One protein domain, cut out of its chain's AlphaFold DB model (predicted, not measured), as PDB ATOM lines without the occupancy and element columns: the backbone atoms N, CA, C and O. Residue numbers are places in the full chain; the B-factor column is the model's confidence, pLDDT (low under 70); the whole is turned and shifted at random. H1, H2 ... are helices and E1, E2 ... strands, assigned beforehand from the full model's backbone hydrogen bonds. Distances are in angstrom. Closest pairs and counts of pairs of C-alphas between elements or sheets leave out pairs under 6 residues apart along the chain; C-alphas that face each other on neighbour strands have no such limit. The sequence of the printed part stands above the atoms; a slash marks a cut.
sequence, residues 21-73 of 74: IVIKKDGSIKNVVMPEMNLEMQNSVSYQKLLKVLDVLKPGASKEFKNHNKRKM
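What this domain is: This is residues 21 to 73 of the 74 residues of an uncharacterized protein of Rickettsiales bacterium (UniProt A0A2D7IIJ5). Two helices, H2 and H3, make an open V, and a small two-stranded hairpin of E1 and E2 lies to one side of it, set off from both helices. The V is joined near the tight link between its helices and spreads from there; the short helix H1 sits near the first residues of H2, at the end of the domain away from the hairpin's turn. The printed part has 53 residues, with two named strands and three named helices in the order E1, E2, H1, H2, H3; the sheet E1 - E2 is antiparallel and the class is mixed, helices and strands. The whole is compact, with a radius of gyration of the C-alphas of 11.4 A, and elongated, spanning 34 by 21 by 20 A.

How they stand to each other: The sheet is a hairpin of E1, residues 21 to 23, and E2, residues 29 to 33, antiparallel with 162 degrees between their directions. The C-alphas of Ile 21 and Val 32 face each other at 4.6 A. N 22 and O 31 are within hydrogen-bond range at 2.9 A, as are N 30 and O 22 at 2.8 A. H2, residues 45 to 57, is apart from both strands, and so is H3, residues 61 to 71. H2 and H3 touch, and H2 does so with residues 51 to 55 alone; the closest C-alphas are those of Leu 51 and Ser 62, 5.0 A apart. They run opposite ways at a steep tilt of 51 degrees. H1, residues 39 to 43, is close to H2 but not clearly touching, with the closest C-alphas, those of Met 41 and Tyr 47, 6.5 A apart. H1 is apart from H3 and from E1. In H1, H2 and H3 every O i to N i+4 pair is within hydrogen-bond range.

Where its parts are: E1 begins at C-alpha 21, (-42.342, -55.726, 1.803), and has 3 residues. E2, 5 residues, measures 11.3 A from its first to its last C-alpha. H1 has 5 residues. H2, the longest helix with 13 residues, begins at C-alpha 45, (-49.495, -42.013, 4.702), and measures 18.5 A. H3, 11 residues, measures 15.6 A and ends at C-alpha 71, (-48.085, -46.884, -16.289).

The domain as a whole: The two C-alphas farthest apart are those of Asp 26 and Leu 39, at 34.1 A. The printed part runs from residue 21 to 73 and has no cut. The links E1 to E2, E2 to H1, H1 to H2 and H2 to H3 are tight. The mean pLDDT of the printed part is 82.3, and residues 70 to 73 are under 70.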
ATOM      1  N   ILE A  21     -43.611 -55.577   2.518       88.38
ATOM      2  CA  ILE A  21     -42.342 -55.726   1.803       88.38
ATOM      3  C   ILE A  21     -41.699 -57.022   2.279       88.38
ATOM      4  O   ILE A  21     -41.426 -57.185   3.466       88.38
ATOM      5  N   VAL A  22     -41.431 -57.934   1.352       89.38
ATOM      6  CA  VAL A  22     -40.743 -59.188   1.661       89.38
ATOM      7  C   VAL A  22     -39.267 -59.034   1.322       89.38
ATOM      8  O   VAL A  22     -38.901 -58.864   0.155       89.38
ATOM      9  N   ILE A  23     -38.419 -59.122   2.342       88.81
ATOM     10  CA  ILE A  23     -36.961 -59.040   2.222       88.81
ATOM     11  C   ILE A  23     -36.388 -60.439   2.457       88.81
ATOM     12  O   ILE A  23     -36.739 -61.111   3.427       88.81
ATOM     13  N   LYS A  24     -35.537 -60.910   1.544       90.56
ATOM     14  CA  LYS A  24     -34.875 -62.213   1.663       90.56
ATOM     15  C   LYS A  24     -33.687 -62.138   2.621       90.56
ATOM     16  O   LYS A  24     -33.181 -61.067   2.939       90.56
ATOM     17  N   LYS A  25     -33.178 -63.312   3.006       91.38
ATOM     18  CA  LYS A  25     -31.972 -63.452   3.840       91.38
ATOM     19  C   LYS A  25     -30.742 -62.732   3.261       91.38
ATOM     20  O   LYS A  25     -29.894 -62.298   4.027       91.38
ATOM     21  N   ASP A  26     -30.650 -62.609   1.937       89.44
ATOM     22  CA  ASP A  26     -29.558 -61.917   1.234       89.44
ATOM     23  C   ASP A  26     -29.727 -60.385   1.166       89.44
ATOM     24  O   ASP A  26     -28.902 -59.702   0.569       89.44
ATOM     25  N   GLY A  27     -30.795 -59.838   1.757       83.12
ATOM     26  CA  GLY A  27     -31.104 -58.409   1.733       83.12
ATOM     27  C   GLY A  27     -31.831 -57.935   0.471       83.12
ATOM     28  O   GLY A  27     -32.228 -56.773   0.406       83.12
ATOM     29  N   SER A  28     -32.065 -58.806  -0.517       84.69
ATOM     30  CA  SER A  28     -32.826 -58.446  -1.717       84.69
ATOM     31  C   SER A  28     -34.333 -58.382  -1.443       84.69
ATOM     32  O   SER A  28     -34.895 -59.167  -0.672       84.69
ATOM     33  N   ILE A  29     -35.018 -57.449  -2.112       86.56
ATOM     34  CA  ILE A  29     -36.482 -57.352  -2.074       86.56
ATOM     35  C   ILE A  29     -37.055 -58.438  -2.990       86.56
ATOM     36  O   ILE A  29     -36.799 -58.441  -4.193       86.56
ATOM     37  N   LYS A  30     -37.839 -59.363  -2.429       85.38
ATOM     38  CA  LYS A  30     -38.526 -60.410  -3.199       85.38
ATOM     39  C   LYS A  30     -39.762 -59.855  -3.900       85.38
ATOM     40  O   LYS A  30     -39.930 -60.064  -5.096       85.38
ATOM     41  N   ASN A  31     -40.631 -59.187  -3.149       86.12
ATOM     42  CA  ASN A  31     -41.886 -58.627  -3.635       86.12
ATOM     43  C   ASN A  31     -42.416 -57.551  -2.682       86.12
ATOM     44  O   ASN A  31     -42.123 -57.556  -1.485       86.12
ATOM     45  N   VAL A  32     -43.220 -56.649  -3.241       87.12
ATOM     46  CA  VAL A  32     -44.006 -55.656  -2.507       87.12
ATOM     47  C   VAL A  32     -45.474 -55.953  -2.794       87.12
ATOM     48  O   VAL A  32     -45.873 -55.978  -3.957       87.12
ATOM     49  N   VAL A  33     -46.251 -56.228  -1.750       86.69
ATOM     50  CA  VAL A  33     -47.701 -56.450  -1.825       86.69
ATOM     51  C   VAL A  33     -48.388 -55.171  -1.380       86.69
ATOM     52  O   VAL A  33     -48.021 -54.593  -0.356       86.69
ATOM     53  N   MET A  34     -49.342 -54.709  -2.181       86.19
ATOM     54  CA  MET A  34     -50.024 -53.436  -1.983       86.19
ATOM     55  C   MET A  34     -51.516 -53.597  -2.261       86.19
ATOM     56  O   MET A  34     -51.873 -54.439  -3.091       86.19
ATOM     57  N   PRO A  35     -52.366 -52.754  -1.654       82.75
ATOM     58  CA  PRO A  35     -53.750 -52.605  -2.077       82.75
ATOM     59  C   PRO A  35     -53.824 -52.078  -3.512       82.75
ATOM     60  O   PRO A  35     -52.840 -51.561  -4.055       82.75
ATOM     61  N   GLU A  36     -55.008 -52.167  -4.111       82.56
ATOM     62  CA  GLU A  36     -55.265 -51.551  -5.407       82.56
ATOM     63  C   GLU A  36     -54.903 -50.060  -5.378       82.56
ATOM     64  O   GLU A  36     -55.261 -49.310  -4.466       82.56
ATOM     65  N   MET A  37     -54.137 -49.632  -6.380       80.31
ATOM     66  CA  MET A  37     -53.683 -48.253  -6.460       80.31
ATOM     67  C   MET A  37     -54.841 -47.376  -6.924       80.31
ATOM     68  O   MET A  37     -55.192 -47.393  -8.094       80.31
ATOM     69  N   ASN A  38     -55.393 -46.565  -6.027       81.38
ATOM     70  CA  ASN A  38     -56.336 -45.494  -6.349       81.38
ATOM     71  C   ASN A  38     -55.782 -44.131  -5.877       81.38
ATOM     72  O   ASN A  38     -54.687 -44.048  -5.308       81.38
ATOM     73  N   LEU A  39     -56.505 -43.037  -6.144       80.00
ATOM     74  CA  LEU A  39     -56.081 -41.686  -5.738       80.00
ATOM     75  C   LEU A  39     -55.923 -41.557  -4.215       80.00
ATOM     76  O   LEU A  39     -55.017 -40.874  -3.743       80.00
ATOM     77  N   GLU A  40     -56.770 -42.241  -3.451       82.44
ATOM     78  CA  GLU A  40     -56.707 -42.262  -1.992       82.44
ATOM     79  C   GLU A  40     -55.411 -42.923  -1.502       82.44
ATOM     80  O   GLU A  40     -54.659 -42.327  -0.730       82.44
ATOM     81  N   MET A  41     -55.064 -44.092  -2.045       82.88
ATOM     82  CA  MET A  41     -53.829 -44.803  -1.726       82.88
ATOM     83  C   MET A  41     -52.580 -44.015  -2.120       82.88
ATOM     84  O   MET A  41     -51.612 -44.017  -1.364       82.88
ATOM     85  N   GLN A  42     -52.580 -43.279  -3.236       80.88
ATOM     86  CA  GLN A  42     -51.442 -42.420  -3.605       80.88
ATOM     87  C   GLN A  42     -51.197 -41.291  -2.594       80.88
ATOM     88  O   GLN A  42     -50.046 -40.904  -2.349       80.88
ATOM     89  N   ASN A  43     -52.273 -40.785  -1.994       83.62
ATOM     90  CA  ASN A  43     -52.231 -39.734  -0.983       83.62
ATOM     91  C   ASN A  43     -52.096 -40.288   0.445       83.62
ATOM     92  O   ASN A  43     -51.869 -39.523   1.382       83.62
ATOM     93  N   SER A  44     -52.185 -41.610   0.617       86.88
ATOM     94  CA  SER A  44     -52.107 -42.258   1.922       86.88
ATOM     95  C   SER A  44     -50.722 -42.128   2.565       86.88
ATOM     96  O   SER A  44     -49.666 -42.172   1.921       86.88
ATOM     97  N   VAL A  45     -50.723 -42.032   3.895       88.75
ATOM     98  CA  VAL A  45     -49.495 -42.013   4.702       88.75
ATOM     99  C   VAL A  45     -48.708 -43.319   4.549       88.75
ATOM    100  O   VAL A  45     -47.474 -43.291   4.563       88.75
ATOM    101  N   SER A  46     -49.393 -44.455   4.386       84.44
ATOM    102  CA  SER A  46     -48.769 -45.769   4.192       84.44
ATOM    103  C   SER A  46     -47.944 -45.806   2.904       84.44
ATOM    104  O   SER A  46     -46.771 -46.182   2.944       84.44
ATOM    105  N   TYR A  47     -48.483 -45.300   1.793       86.25
ATOM    106  CA  TYR A  47     -47.761 -45.223   0.523       86.25
ATOM    107  C   TYR A  47     -46.547 -44.285   0.582       86.25
ATOM    108  O   TYR A  47     -45.460 -44.637   0.120       86.25
ATOM    109  N   GLN A  48     -46.672 -43.116   1.218       87.81
ATOM    110  CA  GLN A  48     -45.526 -42.210   1.384       87.81
ATOM    111  C   GLN A  48     -44.427 -42.821   2.269       87.81
ATOM    112  O   GLN A  48     -43.240 -42.623   2.002       87.81
ATOM    113  N   LYS A  49     -44.791 -43.591   3.304       89.19
ATOM    114  CA  LYS A  49     -43.822 -44.332   4.127       89.19
ATOM    115  C   LYS A  49     -43.132 -45.443   3.341       89.19
ATOM    116  O   LYS A  49     -41.914 -45.554   3.447       89.19
ATOM    117  N   LEU A  50     -43.868 -46.204   2.526       88.44
ATOM    118  CA  LEU A  50     -43.280 -47.210   1.639       88.44
ATOM    119  C   LEU A  50     -42.191 -46.591   0.760       88.44
ATOM    120  O   LEU A  50     -41.087 -47.115   0.703       88.44
ATOM    121  N   LEU A  51     -42.476 -45.462   0.109       87.56
ATOM    122  CA  LEU A  51     -41.514 -44.807  -0.779       87.56
ATOM    123  C   LEU A  51     -40.224 -44.416  -0.048       87.56
ATOM    124  O   LEU A  51     -39.140 -44.613  -0.589       87.56
ATOM    125  N   LYS A  52     -40.332 -43.934   1.195       87.88
ATOM    126  CA  LYS A  52     -39.164 -43.641   2.038       87.88
ATOM    127  C   LYS A  52     -38.375 -44.902   2.378       87.88
ATOM    128  O   LYS A  52     -37.153 -44.875   2.318       87.88
ATOM    129  N   VAL A  53     -39.054 -46.001   2.716       86.69
ATOM    130  CA  VAL A  53     -38.393 -47.290   2.978       86.69
ATOM    131  C   VAL A  53     -37.677 -47.788   1.723       86.69
ATOM    132  O   VAL A  53     -36.520 -48.185   1.804       86.69
ATOM    133  N   LEU A  54     -38.318 -47.706   0.556       85.50
ATOM    134  CA  LEU A  54     -37.704 -48.083  -0.716       85.50
ATOM    135  C   LEU A  54     -36.469 -47.235  -1.033       85.50
ATOM    136  O   LEU A  54     -35.472 -47.798  -1.464       85.50
ATOM    137  N   ASP A  55     -36.501 -45.925  -0.779       85.56
ATOM    138  CA  ASP A  55     -35.338 -45.052  -0.988       85.56
ATOM    139  C   ASP A  55     -34.191 -45.324  -0.006       85.56
ATOM    140  O   ASP A  55     -33.029 -45.197  -0.386       85.56
ATOM    141  N   VAL A  56     -34.491 -45.732   1.233       85.94
ATOM    142  CA  VAL A  56     -33.466 -46.187   2.191       85.94
ATOM    143  C   VAL A  56     -32.818 -47.485   1.712       85.94
ATOM    144  O   VAL A  56     -31.603 -47.635   1.806       85.94
ATOM    145  N   LEU A  57     -33.617 -48.421   1.190       81.69
ATOM    146  CA  LEU A  57     -33.121 -49.706   0.694       81.69
ATOM    147  C   LEU A  57     -32.357 -49.565  -0.634       81.69
ATOM    148  O   LEU A  57     -31.366 -50.256  -0.853       81.69
ATOM    149  N   LYS A  58     -32.813 -48.681  -1.524       80.06
ATOM    150  CA  LYS A  58     -32.189 -48.374  -2.813       80.06
ATOM    151  C   LYS A  58     -32.450 -46.899  -3.153       80.06
ATOM    152  O   LYS A  58     -33.548 -46.569  -3.609       80.06
ATOM    153  N   PRO A  59     -31.452 -46.013  -3.006       85.62
ATOM    154  CA  PRO A  59     -31.610 -44.601  -3.337       85.62
ATOM    155  C   PRO A  59     -32.140 -44.394  -4.763       85.62
ATOM    156  O   PRO A  59     -31.582 -44.917  -5.727       85.62
ATOM    157  N   GLY A  60     -33.237 -43.643  -4.900       80.06
ATOM    158  CA  GLY A  60     -33.876 -43.339  -6.185       80.06
ATOM    159  C   GLY A  60     -34.961 -44.330  -6.624       80.06
ATOM    160  O   GLY A  60     -35.674 -44.056  -7.596       80.06
ATOM    161  N   ALA A  61     -35.151 -45.437  -5.899       81.62
ATOM    162  CA  ALA A  61     -36.177 -46.430  -6.208       81.62
ATOM    163  C   ALA A  61     -37.603 -45.869  -6.127       81.62
ATOM    164  O   ALA A  61     -38.469 -46.307  -6.883       81.62
ATOM    165  N   SER A  62     -37.874 -44.871  -5.278       79.12
ATOM    166  CA  SER A  62     -39.214 -44.278  -5.169       79.12
ATOM    167  C   SER A  62     -39.696 -43.643  -6.476       79.12
ATOM    168  O   SER A  62     -40.883 -43.722  -6.810       79.12
ATOM    169  N   LYS A  63     -38.787 -43.037  -7.250       80.25
ATOM    170  CA  LYS A  63     -39.101 -42.406  -8.539       80.25
ATOM    171  C   LYS A  63     -39.416 -43.455  -9.603       80.25
ATOM    172  O   LYS A  63     -40.402 -43.314 -10.325       80.25
ATOM    173  N   GLU A  64     -38.613 -44.517  -9.663       78.00
ATOM    174  CA  GLU A  64     -38.850 -45.671 -10.540       78.00
ATOM    175  C   GLU A  64     -40.205 -46.321 -10.222       78.00
ATOM    176  O   GLU A  64     -41.012 -46.566 -11.120       78.00
ATOM    177  N   PHE A  65     -40.493 -46.504  -8.932       80.06
ATOM    178  CA  PHE A  65     -41.712 -47.143  -8.449       80.06
ATOM    179  C   PHE A  65     -42.977 -46.337  -8.773       80.06
ATOM    180  O   PHE A  65     -43.938 -46.875  -9.326       80.06
ATOM    181  N   LYS A  66     -42.965 -45.019  -8.520       78.81
ATOM    182  CA  LYS A  66     -44.071 -44.118  -8.895       78.81
ATOM    183  C   LYS A  66     -44.361 -44.168 -10.394       78.81
ATOM    184  O   LYS A  66     -45.524 -44.189 -10.792       78.81
ATOM    185  N   ASN A  67     -43.319 -44.190 -11.223       77.12
ATOM    186  CA  ASN A  67     -43.470 -44.239 -12.675       77.12
ATOM    187  C   ASN A  67     -44.029 -45.587 -13.148       77.12
ATOM    188  O   ASN A  67     -44.866 -45.607 -14.046       77.12
ATOM    189  N   HIS A  68     -43.612 -46.697 -12.535       75.56
ATOM    190  CA  HIS A  68     -44.152 -48.022 -12.845       75.56
ATOM    191  C   HIS A  68     -45.648 -48.122 -12.516       75.56
ATOM    192  O   HIS A  68     -46.425 -48.577 -13.353       75.56
ATOM    193  N   ASN A  69     -46.070 -47.626 -11.349       72.19
ATOM    194  CA  ASN A  69     -47.477 -47.675 -10.945       72.19
ATOM    195  C   ASN A  69     -48.369 -46.758 -11.793       72.19
ATOM    196  O   ASN A  69     -49.466 -47.164 -12.156       72.19
ATOM    197  N   LYS A  70     -47.888 -45.574 -12.204       66.38
ATOM    198  CA  LYS A  70     -48.625 -44.707 -13.143       66.38
ATOM    199  C   LYS A  70     -48.894 -45.375 -14.494       66.38
ATOM    200  O   LYS A  70     -49.946 -45.154 -15.078       66.38
ATOM    201  N   ARG A  71     -47.957 -46.192 -14.992       61.62
ATOM    202  CA  ARG A  71     -48.085 -46.884 -16.289       61.62
ATOM    203  C   ARG A  71     -49.061 -48.061 -16.268       61.62
ATOM    204  O   ARG A  71     -49.470 -48.481 -17.335       61.62
ATOM    205  N   LYS A  72     -49.407 -48.595 -15.091       60.62
ATOM    206  CA  LYS A  72     -50.375 -49.697 -14.934       60.62
ATOM    207  C   LYS A  72     -51.831 -49.235 -14.804       60.62
ATOM    208  O   LYS A  72     -52.717 -50.077 -14.781       60.62
ATOM    209  N   MET A  73     -52.067 -47.928 -14.668       53.31
ATOM    210  CA  MET A  73     -53.409 -47.337 -14.542       53.31
ATOM    211  C   MET A  73     -53.947 -46.760 -15.866       53.31
ATOM    212  O   MET A  73     -55.044 -46.209 -15.880       53.31
TER     213      MET A  73